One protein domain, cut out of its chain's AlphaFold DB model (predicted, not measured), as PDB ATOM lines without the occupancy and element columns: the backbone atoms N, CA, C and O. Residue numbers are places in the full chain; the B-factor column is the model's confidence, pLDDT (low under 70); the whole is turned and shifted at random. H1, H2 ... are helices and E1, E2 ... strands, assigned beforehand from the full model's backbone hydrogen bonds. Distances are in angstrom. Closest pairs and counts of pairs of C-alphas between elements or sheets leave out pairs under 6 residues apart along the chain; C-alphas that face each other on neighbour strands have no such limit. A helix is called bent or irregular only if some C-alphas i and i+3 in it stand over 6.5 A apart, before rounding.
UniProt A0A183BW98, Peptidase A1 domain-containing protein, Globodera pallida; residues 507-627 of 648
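This is residues 507 to 627 of the 648 residues of the protein "Peptidase A1 domain-containing protein" of Globodera pallida (UniProt A0A183BW98). A strongly twisted sheet of eight strands curls round helix H1, with E1, E2, E6 and E7 in one wall, E4, E10 and E11 in the other, and E3 at the bend. A small sheet of E5, E9 and E8 follows the second wall, where E9 runs on into E10, and H2 lies at this end, away from E3. There are 121 printed residues with four named helices and eleven named strands, in the order E1 to E4, H1, E5, H2, E6, E7, H3, E8 to E11, H4; the class is mixed. The large sheet is branched and mixed; the small one, ordered E5, E9, E8, is antiparallel. The whole is compact, with a radius of gyration of the C-alphas of 13.7 A, and rounded, spanning 37 by 35 by 23 A.

E1, residues 509 to 518, bends by 58 degrees at residue 513. On one side of it lie its antiparallel neighbours E2, residues 525 to 529, and E3, residues 533 to 537; N 517 and O 526, 2.8 A, and N 510 and O 535, 2.8 A, are within hydrogen-bond range. E1 and E2 form a hairpin. On the other side lies antiparallel E6, residues 580 to 585, with N 516 and O 582 at 2.9 A. E6 forms a hairpin with E7, residues 588 to 592, with N 583 and O 590 at 2.9 A. E3 is parallel to E11, residues 620 to 622, with N 622 and O 536 at 2.8 A. E4, residues 544 to 546, is antiparallel to E11, with N 621 and O 545 at 2.8 A, and parallel to E10, residues 610 to 612, with N 611 and O 544 at 2.9 A. This sheet curls round H1, residues 548 to 557; the closest C-alphas of H1 and E10 are those of Ser 548 and Ala 612, 4.5 A. E9, residues 605 to 608, is antiparallel to E5, residues 568 to 571, with N 570 and O 606 at 2.9 A, and forms a hairpin with E8, residues 598 to 600, with N 607 and O 599 at 2.8 A. H2, residues 572 to 577, stands up from that sheet, C-alphas 572 and 606 being its closest to E9, 5.2 A. H3, residues 594 to 597, only just touches H2, with 3 pairs of C-alphas within 8 A, the closest Leu 575 and Ser 594, 5.6 A. H3 touches H4, residues 624 to 627, the closest C-alphas being those of Tyr 597 and Val 625, 6.0 A. O i to N i+4 pairs are within range in 5 of 6 cases in H1 and 0 of 2 in H2, which has 1 of 3 O i to N i+3 pairs; H3 and H4 are too short for i+4 pairs.

E1 begins at C-alpha 509 (13.308, -15.326, 40.316) and is 25.5 A long. E6 is 15.7 A long and H1 13.8 A. H2 is irregular, with C-alphas 573 and 576 at 7.7 A. H4 ends at C-alpha 627 (8.386, -15.404, 53.647).

The printed part has no cut, and no link is long. The C-alphas farthest apart are those of Asn 531 and Pro 603, 38.8 A. Residues 520 to 524 have pLDDT under 70.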
ATOM      1  N   TYR A 507      14.281 -10.163  38.372       93.81
ATOM      2  CA  TYR A 507      13.663 -10.234  39.695       93.81
ATOM      3  C   TYR A 507      14.435 -11.230  40.578       93.81
ATOM      4  O   TYR A 507      15.345 -11.918  40.115       93.81
ATOM      5  N   TRP A 508      14.017 -11.395  41.837       97.12
ATOM      6  CA  TRP A 508      14.423 -12.518  42.693       97.12
ATOM      7  C   TRP A 508      13.730 -13.821  42.255       97.12
ATOM      8  O   TRP A 508      12.925 -14.398  42.988       97.12
ATOM      9  N   ARG A 509      13.996 -14.237  41.010       96.00
ATOM     10  CA  ARG A 509      13.308 -15.326  40.316       96.00
ATOM     11  C   ARG A 509      14.050 -16.656  40.417       96.00
ATOM     12  O   ARG A 509      15.214 -16.759  40.035       96.00
ATOM     13  N   ILE A 510      13.350 -17.685  40.874       97.25
ATOM     14  CA  ILE A 510      13.831 -19.055  41.088       97.25
ATOM     15  C   ILE A 510      12.920 -20.069  40.383       97.25
ATOM     16  O   ILE A 510      11.795 -19.744  40.009       97.25
ATOM     17  N   SER A 511      13.391 -21.310  40.223       96.38
ATOM     18  CA  SER A 511      12.576 -22.412  39.690       96.38
ATOM     19  C   SER A 511      11.937 -23.219  40.824       96.38
ATOM     20  O   SER A 511      12.645 -23.801  41.646       96.38
ATOM     21  N   ILE A 512      10.605 -23.304  40.832       96.12
ATOM     22  CA  ILE A 512       9.866 -24.335  41.569       96.12
ATOM     23  C   ILE A 512       9.921 -25.622  40.732       96.12
ATOM     24  O   ILE A 512       9.634 -25.598  39.534       96.12
ATOM     25  N   ASP A 513      10.280 -26.749  41.350       95.69
ATOM     26  CA  ASP A 513      10.315 -28.067  40.701       95.69
ATOM     27  C   ASP A 513       8.912 -28.688  40.595       95.69
ATOM     28  O   ASP A 513       8.601 -29.359  39.616       95.69
ATOM     29  N   SER A 514       8.092 -28.522  41.640       95.00
ATOM     30  CA  SER A 514       6.718 -29.037  41.719       95.00
ATOM     31  C   SER A 514       5.911 -28.385  42.846       95.00
ATOM     32  O   SER A 514       6.474 -27.877  43.817       95.00
ATOM     33  N   ILE A 515       4.581 -28.453  42.739       94.69
ATOM     34  CA  ILE A 515       3.637 -28.047  43.792       94.69
ATOM     35  C   ILE A 515       2.697 -29.219  44.065       94.69
ATOM     36  O   ILE A 515       2.093 -29.774  43.144       94.69
ATOM     37  N   SER A 516       2.566 -29.603  45.334       94.00
ATOM     38  CA  SER A 516       1.723 -30.724  45.755       94.00
ATOM     39  C   SER A 516       0.937 -30.423  47.027       94.00
ATOM     40  O   SER A 516       1.337 -29.596  47.845       94.00
ATOM     41  N   VAL A 517      -0.195 -31.105  47.185       91.88
ATOM     42  CA  VAL A 517      -1.107 -30.973  48.323       91.88
ATOM     43  C   VAL A 517      -1.194 -32.312  49.041       91.88
ATOM     44  O   VAL A 517      -1.441 -33.344  48.416       91.88
ATOM     45  N   VAL A 518      -0.959 -32.302  50.352       90.25
ATOM     46  CA  VAL A 518      -0.827 -33.499  51.191       90.25
ATOM     47  C   VAL A 518      -1.897 -33.458  52.279       90.25
ATOM     48  O   VAL A 518      -1.847 -32.604  53.164       90.25
ATOM     49  N   ALA A 519      -2.877 -34.361  52.213       80.00
ATOM     50  CA  ALA A 519      -3.946 -34.425  53.212       80.00
ATOM     51  C   ALA A 519      -3.407 -34.855  54.597       80.00
ATOM     52  O   ALA A 519      -2.508 -35.695  54.651       80.00
ATOM     53  N   PRO A 520      -3.949 -34.350  55.728       69.19
ATOM     54  CA  PRO A 520      -3.413 -34.684  57.055       69.19
ATOM     55  C   PRO A 520      -3.756 -36.114  57.500       69.19
ATOM     56  O   PRO A 520      -3.046 -36.705  58.307       69.19
ATOM     57  N   SER A 521      -4.862 -36.657  56.986       59.94
ATOM     58  CA  SER A 521      -5.518 -37.882  57.466       59.94
ATOM     59  C   SER A 521      -5.670 -38.977  56.402       59.94
ATOM     60  O   SER A 521      -6.272 -40.017  56.667       59.94
ATOM     61  N   ALA A 522      -5.115 -38.780  55.203       51.72
ATOM     62  CA  ALA A 522      -5.090 -39.779  54.135       51.72
ATOM     63  C   ALA A 522      -3.778 -39.679  53.348       51.72
ATOM     64  O   ALA A 522      -3.326 -38.581  53.038       51.72
ATOM     65  N   ALA A 523      -3.198 -40.814  52.948       53.25
ATOM     66  CA  ALA A 523      -1.917 -40.883  52.229       53.25
ATOM     67  C   ALA A 523      -1.959 -40.363  50.766       53.25
ATOM     68  O   ALA A 523      -1.077 -40.665  49.964       53.25
ATOM     69  N   GLY A 524      -2.991 -39.598  50.400       64.75
ATOM     70  CA  GLY A 524      -3.145 -38.992  49.084       64.75
ATOM     71  C   GLY A 524      -2.311 -37.721  48.948       64.75
ATOM     72  O   GLY A 524      -2.693 -36.666  49.456       64.75
ATOM     73  N   VAL A 525      -1.205 -37.813  48.208       74.69
ATOM     74  CA  VAL A 525      -0.480 -36.646  47.690       74.69
ATOM     75  C   VAL A 525      -1.061 -36.285  46.325       74.69
ATOM     76  O   VAL A 525      -0.918 -37.039  45.366       74.69
ATOM     77  N   SER A 526      -1.707 -35.126  46.229       80.69
ATOM     78  CA  SER A 526      -2.167 -34.561  44.957       80.69
ATOM     79  C   SER A 526      -1.059 -33.698  44.357       80.69
ATOM     80  O   SER A 526      -0.800 -32.599  44.844       80.69
ATOM     81  N   LEU A 527      -0.390 -34.181  43.311       80.31
ATOM     82  CA  LEU A 527       0.572 -33.385  42.546       80.31
ATOM     83  C   LEU A 527      -0.200 -32.429  41.625       80.31
ATOM     84  O   LEU A 527      -0.843 -32.881  40.681       80.31
ATOM     85  N   LEU A 528      -0.171 -31.127  41.919       79.81
ATOM     86  CA  LEU A 528      -0.886 -30.108  41.135       79.81
ATOM     87  C   LEU A 528      -0.030 -29.527  40.005       79.81
ATOM     88  O   LEU A 528      -0.565 -29.047  39.010       79.81
ATOM     89  N   LEU A 529       1.293 -29.569  40.164       81.19
ATOM     90  CA  LEU A 529       2.262 -29.130  39.169       81.19
ATOM     91  C   LEU A 529       3.480 -30.058  39.200       81.19
ATOM     92  O   LEU A 529       4.086 -30.234  40.257       81.19
ATOM     93  N   SER A 530       3.830 -30.633  38.048       76.06
ATOM     94  CA  SER A 530       4.918 -31.612  37.880       76.06
ATOM     95  C   SER A 530       6.080 -31.118  37.010       76.06
ATOM     96  O   SER A 530       7.135 -31.749  36.985       76.06
ATOM     97  N   ASN A 531       5.894 -30.013  36.286       81.69
ATOM     98  CA  ASN A 531       6.923 -29.359  35.488       81.69
ATOM     99  C   ASN A 531       7.571 -28.207  36.262       81.69
ATOM    100  O   ASN A 531       6.921 -27.545  37.073       81.69
ATOM    101  N   ARG A 532       8.827 -27.903  35.914       86.75
ATOM    102  CA  ARG A 532       9.491 -26.676  36.363       86.75
ATOM    103  C   ARG A 532       8.680 -25.449  35.960       86.75
ATOM    104  O   ARG A 532       8.173 -25.381  34.837       86.75
ATOM    105  N   ILE A 533       8.589 -24.494  36.875       92.19
ATOM    106  CA  ILE A 533       7.944 -23.198  36.671       92.19
ATOM    107  C   ILE A 533       8.762 -22.116  37.373       92.19
ATOM    108  O   ILE A 533       9.441 -22.396  38.365       92.19
ATOM    109  N   ASP A 534       8.699 -20.891  36.867       94.62
ATOM    110  CA  ASP A 534       9.367 -19.756  37.497       94.62
ATOM    111  C   ASP A 534       8.496 -19.184  38.626       94.62
ATOM    112  O   ASP A 534       7.262 -19.155  38.547       94.62
ATOM    113  N   ALA A 535       9.153 -18.687  39.671       96.19
ATOM    114  CA  ALA A 535       8.538 -17.960  40.771       96.19
ATOM    115  C   ALA A 535       9.437 -16.812  41.226       96.19
ATOM    116  O   ALA A 535      10.650 -16.991  41.317       96.19
ATOM    117  N   ILE A 536       8.861 -15.656  41.549       96.88
ATOM    118  CA  ILE A 536       9.569 -14.584  42.262       96.88
ATOM    119  C   ILE A 536       9.297 -14.688  43.765       96.88
ATOM    120  O   ILE A 536       8.166 -14.962  44.163       96.88
ATOM    121  N   LEU A 537      10.308 -14.446  44.601       97.25
ATOM    122  CA  LEU A 537      10.067 -14.041  45.989       97.25
ATOM    123  C   LEU A 537       9.890 -12.526  46.029       97.25
ATOM    124  O   LEU A 537      10.723 -11.794  45.492       97.25
ATOM    125  N   ASP A 538       8.812 -12.069  46.660       95.31
ATOM    126  CA  ASP A 538       8.408 -10.665  46.619       95.31
ATOM    127  C   ASP A 538       7.800 -10.202  47.949       95.31
ATOM    128  O   ASP A 538       6.634 -10.456  48.242       95.31
ATOM    129  N   THR A 539       8.577  -9.448  48.727       92.19
ATOM    130  CA  THR A 539       8.116  -8.761  49.948       92.19
ATOM    131  C   THR A 539       7.206  -7.554  49.664       92.19
ATOM    132  O   THR A 539       6.866  -6.811  50.580       92.19
ATOM    133  N   GLY A 540       6.872  -7.283  48.398       90.81
ATOM    134  CA  GLY A 540       5.850  -6.321  47.984       90.81
ATOM    135  C   GLY A 540       4.446  -6.924  47.842       90.81
ATOM    136  O   GLY A 540       3.480  -6.166  47.732       90.81
ATOM    137  N   THR A 541       4.310  -8.256  47.871       91.75
ATOM    138  CA  THR A 541       3.030  -8.959  47.703       91.75
ATOM    139  C   THR A 541       2.678  -9.754  48.960       91.75
ATOM    140  O   THR A 541       3.421 -10.634  49.380       91.75
ATOM    141  N   SER A 542       1.503  -9.510  49.548       91.56
ATOM    142  CA  SER A 542       1.142 -10.134  50.835       91.56
ATOM    143  C   SER A 542       0.631 -11.574  50.761       91.56
ATOM    144  O   SER A 542       0.666 -12.290  51.759       91.56
ATOM    145  N   LEU A 543       0.150 -12.021  49.600       95.31
ATOM    146  CA  LEU A 543      -0.362 -13.381  49.390       95.31
ATOM    147  C   LEU A 543       0.582 -14.198  48.500       95.31
ATOM    148  O   LEU A 543       1.429 -13.651  47.799       95.31
ATOM    149  N   ILE A 544       0.389 -15.514  48.460       97.56
ATOM    150  CA  ILE A 544       0.935 -16.333  47.378       97.56
ATOM    151  C   ILE A 544       0.027 -16.158  46.160       97.56
ATOM    152  O   ILE A 544      -1.165 -16.471  46.219       97.56
ATOM    153  N   ALA A 545       0.584 -15.673  45.052       96.06
ATOM    154  CA  ALA A 545      -0.127 -15.557  43.783       96.06
ATOM    155  C   ALA A 545       0.383 -16.585  42.767       96.06
ATOM    156  O   ALA A 545       1.564 -16.934  42.755       96.06
ATOM    157  N   GLY A 546      -0.500 -17.055  41.890       95.00
ATOM    158  CA  GLY A 546      -0.127 -17.957  40.803       95.00
ATOM    159  C   GLY A 546      -1.273 -18.224  39.826       95.00
ATOM    160  O   GLY A 546      -2.387 -17.732  40.041       95.00
ATOM    161  N   PRO A 547      -1.022 -19.021  38.769       93.38
ATOM    162  CA  PRO A 547      -1.997 -19.302  37.721       93.38
ATOM    163  C   PRO A 547      -3.312 -19.861  38.269       93.38
ATOM    164  O   PRO A 547      -3.331 -20.770  39.110       93.38
ATOM    165  N   SER A 548      -4.428 -19.345  37.758       92.31
ATOM    166  CA  SER A 548      -5.777 -19.665  38.227       92.31
ATOM    167  C   SER A 548      -6.114 -21.150  38.084       92.31
ATOM    168  O   SER A 548      -6.824 -21.705  38.922       92.31
ATOM    169  N   SER A 549      -5.538 -21.824  37.087       90.06
ATOM    170  CA  SER A 549      -5.644 -23.271  36.870       90.06
ATOM    171  C   SER A 549      -5.172 -24.114  38.061       90.06
ATOM    172  O   SER A 549      -5.763 -25.159  38.324       90.06
ATOM    173  N   VAL A 550      -4.158 -23.659  38.807       91.50
ATOM    174  CA  VAL A 550      -3.614 -24.363  39.981       91.50
ATOM    175  C   VAL A 550      -4.158 -23.773  41.279       91.50
ATOM    176  O   VAL A 550      -4.588 -24.513  42.164       91.50
ATOM    177  N   VAL A 551      -4.210 -22.442  41.398       94.38
ATOM    178  CA  VAL A 551      -4.665 -21.781  42.632       94.38
ATOM    179  C   VAL A 551      -6.141 -22.065  42.930       94.38
ATOM    180  O   VAL A 551      -6.506 -22.237  44.094       94.38
ATOM    181  N   ASN A 552      -6.996 -22.212  41.912       93.19
ATOM    182  CA  ASN A 552      -8.390 -22.606  42.136       93.19
ATOM    183  C   ASN A 552      -8.526 -24.059  42.629       93.19
ATOM    184  O   ASN A 552      -9.463 -24.348  43.370       93.19
ATOM    185  N   LEU A 553      -7.591 -24.958  42.289       92.31
ATOM    186  CA  LEU A 553      -7.569 -26.324  42.829       92.31
ATOM    187  C   LEU A 553      -7.165 -26.327  44.309       92.31
ATOM    188  O   LEU A 553      -7.847 -26.962  45.112       92.31
ATOM    189  N   ILE A 554      -6.137 -25.554  44.684       94.44
ATOM    190  CA  ILE A 554      -5.741 -25.355  46.090       94.44
ATOM    191  C   ILE A 554      -6.921 -24.791  46.891       94.44
ATOM    192  O   ILE A 554      -7.336 -25.382  47.888       94.44
ATOM    193  N   ASN A 555      -7.519 -23.689  46.423       95.06
ATOM    194  CA  ASN A 555      -8.649 -23.044  47.095       95.06
ATOM    195  C   ASN A 555      -9.885 -23.959  47.204       95.06
ATOM    196  O   ASN A 555     -10.563 -23.952  48.232       95.06
ATOM    197  N   ALA A 556     -10.154 -24.800  46.199       92.06
ATOM    198  CA  ALA A 556     -11.207 -25.808  46.279       92.06
ATOM    199  C   ALA A 556     -10.907 -26.887  47.338       92.06
ATOM    200  O   ALA A 556     -11.800 -27.221  48.121       92.06
ATOM    201  N   GLN A 557      -9.667 -27.392  47.393       90.31
ATOM    202  CA  GLN A 557      -9.232 -28.439  48.329       90.31
ATOM    203  C   GLN A 557      -9.212 -27.978  49.793       90.31
ATOM    204  O   GLN A 557      -9.579 -28.758  50.668       90.31
ATOM    205  N   ILE A 558      -8.864 -26.716  50.076       92.88
ATOM    206  CA  ILE A 558      -8.946 -26.143  51.437       92.88
ATOM    207  C   ILE A 558     -10.368 -25.676  51.813       92.88
ATOM    208  O   ILE A 558     -10.581 -25.109  52.882       92.88
ATOM    209  N   GLY A 559     -11.356 -25.877  50.933       92.44
ATOM    210  CA  GLY A 559     -12.753 -25.514  51.181       92.44
ATOM    211  C   GLY A 559     -13.071 -24.016  51.084       92.44
ATOM    212  O   GLY A 559     -14.192 -23.628  51.413       92.44
ATOM    213  N   ALA A 560     -12.143 -23.181  50.606       94.38
ATOM    214  CA  ALA A 560     -12.342 -21.738  50.496       94.38
ATOM    215  C   ALA A 560     -13.414 -21.375  49.454       94.38
ATOM    216  O   ALA A 560     -13.630 -22.082  48.463       94.38
ATOM    217  N   ARG A 561     -14.125 -20.270  49.692       91.62
ATOM    218  CA  ARG A 561     -15.241 -19.782  48.871       91.62
ATOM    219  C   ARG A 561     -15.068 -18.298  48.581       91.62
ATOM    220  O   ARG A 561     -14.545 -17.564  49.412       91.62
ATOM    221  N   ASN A 562     -15.502 -17.869  47.398       88.00
ATOM    222  CA  ASN A 562     -15.407 -16.471  46.998       88.00
ATOM    223  C   ASN A 562     -16.338 -15.599  47.859       88.00
ATOM    224  O   ASN A 562     -17.518 -15.915  48.018       88.00
ATOM    225  N   TYR A 563     -15.789 -14.517  48.395       83.94
ATOM    226  CA  TYR A 563     -16.459 -13.487  49.176       83.94
ATOM    227  C   TYR A 563     -16.557 -12.195  48.340       83.94
ATOM    228  O   TYR A 563     -16.359 -12.194  47.122       83.94
ATOM    229  N   MET A 564     -16.894 -11.065  48.963       80.38
ATOM    230  CA  MET A 564     -16.892  -9.773  48.277       80.38
ATOM    231  C   MET A 564     -15.494  -9.427  47.739       80.38
ATOM    232  O   MET A 564     -14.477  -9.754  48.348       80.38
ATOM    233  N   TYR A 565     -15.456  -8.745  46.592       79.69
ATOM    234  CA  TYR A 565     -14.240  -8.242  45.931       79.69
ATOM    235  C   TYR A 565     -13.184  -9.294  45.528       79.69
ATOM    236  O   TYR A 565     -12.055  -8.924  45.221       79.69
ATOM    237  N   GLY A 566     -13.536 -10.585  45.464       79.75
ATOM    238  CA  GLY A 566     -12.629 -11.648  45.002       79.75
ATOM    239  C   GLY A 566     -11.772 -12.290  46.098       79.75
ATOM    240  O   GLY A 566     -10.988 -13.192  45.810       79.75
ATOM    241  N   TRP A 567     -11.921 -11.857  47.352       85.00
ATOM    242  CA  TRP A 567     -11.287 -12.501  48.502       85.00
ATOM    243  C   TRP A 567     -11.847 -13.917  48.705       85.00
ATOM    244  O   TRP A 567     -13.054 -14.125  48.610       85.00
ATOM    245  N   LEU A 568     -10.998 -14.896  49.022       93.00
ATOM    246  CA  LEU A 568     -11.411 -16.290  49.226       93.00
ATOM    247  C   LEU A 568     -11.383 -16.655  50.711       93.00
ATOM    248  O   LEU A 568     -10.313 -16.800  51.297       93.00
ATOM    249  N   THR A 569     -12.557 -16.811  51.321       93.81
ATOM    250  CA  THR A 569     -12.712 -17.049  52.765       93.81
ATOM    251  C   THR A 569     -13.061 -18.497  53.102       93.81
ATOM    252  O   THR A 569     -13.679 -19.205  52.306       93.81
ATOM    253  N   LEU A 570     -12.703 -18.922  54.311       94.25
ATOM    254  CA  LEU A 570     -12.987 -20.234  54.892       94.25
ATOM    255  C   LEU A 570     -13.223 -20.121  56.409       94.25
ATOM    256  O   LEU A 570     -12.971 -19.082  57.014       94.25
ATOM    257  N   ASN A 571     -13.730 -21.188  57.026       92.25
ATOM    258  CA  ASN A 571     -14.011 -21.231  58.461       92.25
ATOM    259  C   ASN A 571     -12.728 -21.543  59.253       92.25
ATOM    260  O   ASN A 571     -12.104 -22.575  59.017       92.25
ATOM    261  N   CYS A 572     -12.353 -20.703  60.221       91.44
ATOM    262  CA  CYS A 572     -11.151 -20.920  61.034       91.44
ATOM    263  C   CYS A 572     -11.180 -22.229  61.853       91.44
ATOM    264  O   CYS A 572     -10.126 -22.752  62.211       91.44
ATOM    265  N   TYR A 573     -12.355 -22.805  62.128       92.06
ATOM    266  CA  TYR A 573     -12.464 -24.068  62.866       92.06
ATOM    267  C   TYR A 573     -12.039 -25.310  62.063       92.06
ATOM    268  O   TYR A 573     -11.870 -26.371  62.657       92.06
ATOM    269  N   SER A 574     -11.846 -25.222  60.739       89.31
ATOM    270  CA  SER A 574     -11.399 -26.373  59.937       89.31
ATOM    271  C   SER A 574      -9.877 -26.518  59.837       89.31
ATOM    272  O   SER A 574      -9.426 -27.506  59.259       89.31
ATOM    273  N   LEU A 575      -9.080 -25.595  60.399       91.06
ATOM    274  CA  LEU A 575      -7.620 -25.512  60.211       91.06
ATOM    275  C   LEU A 575      -6.877 -26.841  60.425       91.06
ATOM    276  O   LEU A 575      -5.994 -27.169  59.636       91.06
ATOM    277  N   ASP A 576      -7.240 -27.628  61.438       90.38
ATOM    278  CA  ASP A 576      -6.593 -28.917  61.736       90.38
ATOM    279  C   ASP A 576      -6.958 -30.056  60.761       90.38
ATOM    280  O   ASP A 576      -6.344 -31.121  60.786       90.38
ATOM    281  N   THR A 577      -7.927 -29.832  59.870       89.88
ATOM    282  CA  THR A 577      -8.314 -30.766  58.797       89.88
ATOM    283  C   THR A 577      -7.784 -30.378  57.415       89.88
ATOM    284  O   THR A 577      -7.830 -31.196  56.495       89.88
ATOM    285  N   LEU A 578      -7.286 -29.146  57.245       92.88
ATOM    286  CA  LEU A 578      -6.831 -28.655  55.945       92.88
ATOM    287  C   LEU A 578      -5.471 -29.269  55.564       92.88
ATOM    288  O   LEU A 578      -4.616 -29.448  56.432       92.88
ATOM    289  N   PRO A 579      -5.233 -29.570  54.276       94.31
ATOM    290  CA  PRO A 579      -3.994 -30.193  53.824       94.31
ATOM    291  C   PRO A 579      -2.772 -29.279  53.962       94.31
ATOM    292  O   PRO A 579      -2.879 -28.055  53.941       94.31
ATOM    293  N   ASN A 580      -1.588 -29.879  54.011       95.25
ATOM    294  CA  ASN A 580      -0.330 -29.158  53.841       95.25
ATOM    295  C   ASN A 580      -0.091 -28.868  52.351       95.25
ATOM    296  O   ASN A 580      -0.313 -29.740  51.507       95.25
ATOM    297  N   ILE A 581       0.413 -27.675  52.031       96.44
ATOM    298  CA  ILE A 581       0.832 -27.299  50.674       96.44
ATOM    299  C   ILE A 581       2.358 -27.367  50.619       96.44
ATOM    300  O   ILE A 581       3.034 -26.744  51.434       96.44
ATOM    301  N   VAL A 582       2.910 -28.140  49.685       96.81
ATOM    302  CA  VAL A 582       4.352 -28.393  49.582       96.81
ATOM    303  C   VAL A 582       4.870 -27.899  48.240       96.81
ATOM    304  O   VAL A 582       4.544 -28.458  47.189       96.81
ATOM    305  N   PHE A 583       5.723 -26.881  48.304       97.31
ATOM    306  CA  PHE A 583       6.550 -26.418  47.199       97.31
ATOM    307  C   PHE A 583       7.863 -27.202  47.213       97.31
ATOM    308  O   PHE A 583       8.588 -27.167  48.207       97.31
ATOM    309  N   THR A 584       8.193 -27.906  46.132       97.44
ATOM    310  CA  THR A 584       9.543 -28.462  45.961       97.44
ATOM    311  C   THR A 584      10.368 -27.459  45.166       97.44
ATOM    312  O   THR A 584       9.956 -27.066  44.076       97.44
ATOM    313  N   ILE A 585      11.491 -27.006  45.718       97.69
ATOM    314  CA  ILE A 585      12.364 -25.983  45.135       97.69
ATOM    315  C   ILE A 585      13.809 -26.467  45.264       97.69
ATOM    316  O   ILE A 585      14.282 -26.721  46.374       97.69
ATOM    317  N   TYR A 586      14.514 -26.590  44.137       96.06
ATOM    318  CA  TYR A 586      15.896 -27.081  44.076       96.06
ATOM    319  C   TYR A 586      16.093 -28.457  44.757       96.06
ATOM    320  O   TYR A 586      17.127 -28.738  45.354       96.06
ATOM    321  N   GLY A 587      15.073 -29.321  44.706       95.75
ATOM    322  CA  GLY A 587      15.026 -30.634  45.361       95.75
ATOM    323  C   GLY A 587      14.601 -30.615  46.838       95.75
ATOM    324  O   GLY A 587      14.306 -31.673  47.398       95.75
ATOM    325  N   HIS A 588      14.515 -29.444  47.472       97.62
ATOM    326  CA  HIS A 588      14.128 -29.289  48.876       97.62
ATOM    327  C   HIS A 588      12.624 -29.009  49.020       97.62
ATOM    328  O   HIS A 588      12.021 -28.343  48.182       97.62
ATOM    329  N   LYS A 589      11.998 -29.521  50.088       97.19
ATOM    330  CA  LYS A 589      10.554 -29.372  50.343       97.19
ATOM    331  C   LYS A 589      10.267 -28.230  51.316       97.19
ATOM    332  O   LYS A 589      10.641 -28.302  52.485       97.19
ATOM    333  N   PHE A 590       9.534 -27.235  50.837       97.94
ATOM    334  CA  PHE A 590       9.039 -26.089  51.588       97.94
ATOM    335  C   PHE A 590       7.537 -26.281  51.832       97.94
ATOM    336  O   PHE A 590       6.703 -26.094  50.944       97.94
ATOM    337  N   THR A 591       7.207 -26.744  53.038       97.25
ATOM    338  CA  THR A 591       5.859 -27.123  53.471       97.25
ATOM    339  C   THR A 591       5.199 -25.991  54.252       97.25
ATOM    340  O   THR A 591       5.648 -25.641  55.345       97.25
ATOM    341  N   LEU A 592       4.079 -25.489  53.740       97.31
ATOM    342  CA  LEU A 592       3.164 -24.619  54.470       97.31
ATOM    343  C   LEU A 592       2.058 -25.467  55.105       97.31
ATOM    344  O   LEU A 592       1.338 -26.193  54.412       97.31
ATOM    345  N   THR A 593       1.911 -25.358  56.423       95.56
ATOM    346  CA  THR A 593       0.755 -25.894  57.150       95.56
ATOM    347  C   THR A 593      -0.424 -24.931  57.067       95.56
ATOM    348  O   THR A 593      -0.260 -23.756  56.734       95.56
ATOM    349  N   SER A 594      -1.621 -25.397  57.420       94.62
ATOM    350  CA  SER A 594      -2.835 -24.571  57.445       94.62
ATOM    351  C   SER A 594      -2.689 -23.275  58.249       94.62
ATOM    352  O   SER A 594      -3.173 -22.233  57.824       94.62
ATOM    353  N   ARG A 595      -1.956 -23.301  59.367       93.56
ATOM    354  CA  ARG A 595      -1.675 -22.115  60.200       93.56
ATOM    355  C   ARG A 595      -0.646 -21.155  59.596       93.56
ATOM    356  O   ARG A 595      -0.541 -20.031  60.080       93.56
ATOM    357  N   ASP A 596       0.098 -21.595  58.580       95.00
ATOM    358  CA  ASP A 596       1.067 -20.778  57.845       95.00
ATOM    359  C   ASP A 596       0.403 -20.084  56.639       95.00
ATOM    360  O   ASP A 596       0.670 -18.913  56.395       95.00
ATOM    361  N   TYR A 597      -0.490 -20.777  55.910       95.56
ATOM    362  CA  TYR A 597      -1.145 -20.236  54.705       95.56
ATOM    363  C   TYR A 597      -2.568 -19.683  54.901       95.56
ATOM    364  O   TYR A 597      -3.150 -19.189  53.938       95.56
ATOM    365  N   VAL A 598      -3.155 -19.752  56.098       95.00
ATOM    366  CA  VAL A 598      -4.471 -19.154  56.386       95.00
ATOM    367  C   VAL A 598      -4.319 -17.938  57.299       95.00
ATOM    368  O   VAL A 598      -3.707 -18.000  58.366       95.00
ATOM    369  N   LEU A 599      -4.911 -16.824  56.872       92.44
ATOM    370  CA  LEU A 599      -4.881 -15.540  57.566       92.44
ATOM    371  C   LEU A 599      -6.193 -15.353  58.333       92.44
ATOM    372  O   LEU A 599      -7.266 -15.340  57.730       92.44
ATOM    373  N   GLN A 600      -6.141 -15.212  59.656       88.56
ATOM    374  CA  GLN A 600      -7.348 -14.997  60.453       88.56
ATOM    375  C   GLN A 600      -7.826 -13.543  60.326       88.56
ATOM    376  O   GLN A 600      -7.102 -12.618  60.683       88.56
ATOM    377  N   THR A 601      -9.048 -13.336  59.821       86.31
ATOM    378  CA  THR A 601      -9.637 -11.998  59.598       86.31
ATOM    379  C   THR A 601     -10.797 -11.680  60.544       86.31
ATOM    380  O   THR A 601     -11.268 -10.546  60.589       86.31
ATOM    381  N   GLY A 602     -11.236 -12.654  61.343       82.81
ATOM    382  CA  GLY A 602     -12.177 -12.485  62.446       82.81
ATOM    383  C   GLY A 602     -12.223 -13.722  63.356       82.81
ATOM    384  O   GLY A 602     -11.443 -14.657  63.169       82.81
ATOM    385  N   PRO A 603     -13.147 -13.781  64.333       82.06
ATOM    386  CA  PRO A 603     -13.221 -14.895  65.287       82.06
ATOM    387  C   PRO A 603     -13.472 -16.262  64.630       82.06
ATOM    388  O   PRO A 603     -12.942 -17.273  65.080       82.06
ATOM    389  N   THR A 604     -14.262 -16.284  63.554       85.94
ATOM    390  CA  THR A 604     -14.654 -17.495  62.807       85.94
ATOM    391  C   THR A 604     -14.308 -17.429  61.317       85.94
ATOM    392  O   THR A 604     -14.244 -18.467  60.654       85.94
ATOM    393  N   SER A 605     -14.086 -16.221  60.790       89.00
ATOM    394  CA  SER A 605     -13.767 -15.973  59.385       89.00
ATOM    395  C   SER A 605     -12.259 -15.925  59.177       89.00
ATOM    396  O   SER A 605     -11.542 -15.166  59.834       89.00
ATOM    397  N   CYS A 606     -11.793 -16.745  58.248       94.50
ATOM    398  CA  CYS A 606     -10.411 -16.834  57.822       94.50
ATOM    399  C   CYS A 606     -10.324 -16.569  56.314       94.50
ATOM    400  O   CYS A 606     -11.278 -16.797  55.568       94.50
ATOM    401  N   LEU A 607      -9.167 -16.105  55.857       95.12
ATOM    402  CA  LEU A 607      -8.847 -15.795  54.468       95.12
ATOM    403  C   LEU A 607      -7.761 -16.750  53.955       95.12
ATOM    404  O   LEU A 607      -6.790 -17.040  54.654       95.12
ATOM    405  N   SER A 608      -7.913 -17.226  52.722       96.38
ATOM    406  CA  SER A 608      -6.891 -18.007  52.031       96.38
ATOM    407  C   SER A 608      -5.675 -17.147  51.693       96.38
ATOM    408  O   SER A 608      -5.803 -16.081  51.093       96.38
ATOM    409  N   GLY A 609      -4.483 -17.654  52.004       96.31
ATOM    410  CA  GLY A 609      -3.207 -17.087  51.579       96.31
ATOM    411  C   GLY A 609      -2.913 -17.223  50.081       96.31
ATOM    412  O   GLY A 609      -1.851 -16.780  49.654       96.31
ATOM    413  N   PHE A 610      -3.807 -17.833  49.289       96.75
ATOM    414  CA  PHE A 610      -3.620 -18.095  47.859       96.75
ATOM    415  C   PHE A 610      -4.597 -17.305  46.980       96.75
ATOM    416  O   PHE A 610      -5.812 -17.524  47.041       96.75
ATOM    417  N   THR A 611      -4.066 -16.462  46.091       94.94
ATOM    418  CA  THR A 611      -4.840 -15.674  45.119       94.94
ATOM    419  C   THR A 611      -4.520 -16.048  43.668       94.94
ATOM    420  O   THR A 611      -3.379 -16.354  43.318       94.94
ATOM    421  N   ALA A 612      -5.545 -16.080  42.818       93.25
ATOM    422  CA  ALA A 612      -5.426 -16.469  41.417       93.25
ATOM    423  C   ALA A 612      -5.073 -15.249  40.553       93.25
ATOM    424  O   ALA A 612      -5.866 -14.313  40.452       93.25
ATOM    425  N   VAL A 613      -3.900 -15.268  39.914       90.69
ATOM    426  CA  VAL A 613      -3.417 -14.188  39.040       90.69
ATOM    427  C   VAL A 613      -2.789 -14.796  37.787       90.69
ATOM    428  O   VAL A 613      -1.699 -15.364  37.830       90.69
ATOM    429  N   ASP A 614      -3.474 -14.656  36.653       88.69
ATOM    430  CA  ASP A 614      -3.008 -15.172  35.363       88.69
ATOM    431  C   ASP A 614      -2.030 -14.192  34.696       88.69
ATOM    432  O   ASP A 614      -2.386 -13.386  33.834       88.69
ATOM    433  N   LEU A 615      -0.769 -14.257  35.129       81.19
ATOM    434  CA  LEU A 615       0.353 -13.562  34.497       81.19
ATOM    435  C   LEU A 615       0.738 -14.244  33.173       81.19
ATOM    436  O   LEU A 615       0.724 -15.470  33.063       81.19
ATOM    437  N   SER A 616       1.156 -13.454  32.179       70.88
ATOM    438  CA  SER A 616       1.414 -13.897  30.793       70.88
ATOM    439  C   SER A 616       2.517 -14.954  30.616       70.88
ATOM    440  O   SER A 616       2.684 -15.486  29.520       70.88
ATOM    441  N   THR A 617       3.263 -15.267  31.676       72.06
ATOM    442  CA  THR A 617       4.382 -16.219  31.707       72.06
ATOM    443  C   THR A 617       4.142 -17.424  32.630       72.06
ATOM    444  O   THR A 617       5.070 -18.191  32.868       72.06
ATOM    445  N   ASN A 618       2.920 -17.612  33.156       81.19
ATOM    446  CA  ASN A 618       2.595 -18.596  34.208       81.19
ATOM    447  C   ASN A 618       3.446 -18.447  35.493       81.19
ATOM    448  O   ASN A 618       3.698 -19.418  36.205       81.19
ATOM    449  N   LEU A 619       3.899 -17.227  35.788       91.12
ATOM    450  CA  LEU A 619       4.767 -16.909  36.923       91.12
ATOM    451  C   LEU A 619       4.032 -17.029  38.272       91.12
ATOM    452  O   LEU A 619       2.909 -16.543  38.413       91.12
ATOM    453  N   TRP A 620       4.693 -17.611  39.275       96.25
ATOM    454  CA  TRP A 620       4.256 -17.561  40.678       96.25
ATOM    455  C   TRP A 620       4.882 -16.385  41.439       96.25
ATOM    456  O   TRP A 620       5.998 -15.956  41.142       96.25
ATOM    457  N   ILE A 621       4.191 -15.910  42.474       97.19
ATOM    458  CA  ILE A 621       4.693 -14.928  43.440       97.19
ATOM    459  C   ILE A 621       4.629 -15.556  44.833       97.19
ATOM    460  O   ILE A 621       3.548 -15.868  45.333       97.19
ATOM    461  N   LEU A 622       5.789 -15.750  45.456       97.88
ATOM    462  CA  LEU A 622       5.937 -16.225  46.829       97.88
ATOM    463  C   LEU A 622       6.070 -15.007  47.753       97.88
ATOM    464  O   LEU A 622       7.171 -14.528  48.023       97.88
ATOM    465  N   GLY A 623       4.911 -14.487  48.160       95.56
ATOM    466  CA  GLY A 623       4.765 -13.292  48.989       95.56
ATOM    467  C   GLY A 623       4.922 -13.516  50.498       95.56
ATOM    468  O   GLY A 623       5.394 -14.568  50.939       95.56
ATOM    469  N   ASP A 624       4.463 -12.547  51.299       93.12
ATOM    470  CA  ASP A 624       4.613 -12.521  52.768       93.12
ATOM    471  C   ASP A 624       4.163 -13.824  53.455       93.12
ATOM    472  O   ASP A 624       4.834 -14.298  54.368       93.12
ATOM    473  N   VAL A 625       3.080 -14.461  52.988       95.12
ATOM    474  CA  VAL A 625       2.608 -15.774  53.485       95.12
ATOM    475  C   VAL A 625       3.688 -16.871  53.415       95.12
ATOM    476  O   VAL A 625       3.771 -17.713  54.308       95.12
ATOM    477  N   PHE A 626       4.541 -16.869  52.387       97.75
ATOM    478  CA  PHE A 626       5.673 -17.798  52.286       97.75
ATOM    479  C   PHE A 626       6.870 -17.312  53.121       97.75
ATOM    480  O   PHE A 626       7.463 -18.085  53.877       97.75
ATOM    481  N   ILE A 627       7.197 -16.019  53.029       95.81
ATOM    482  CA  ILE A 627       8.386 -15.404  53.647       95.81
ATOM    483  C   ILE A 627       8.276 -15.349  55.189       95.81
ATOM    484  O   ILE A 627       9.276 -15.472  55.892       95.81
TER     485      ILE A 627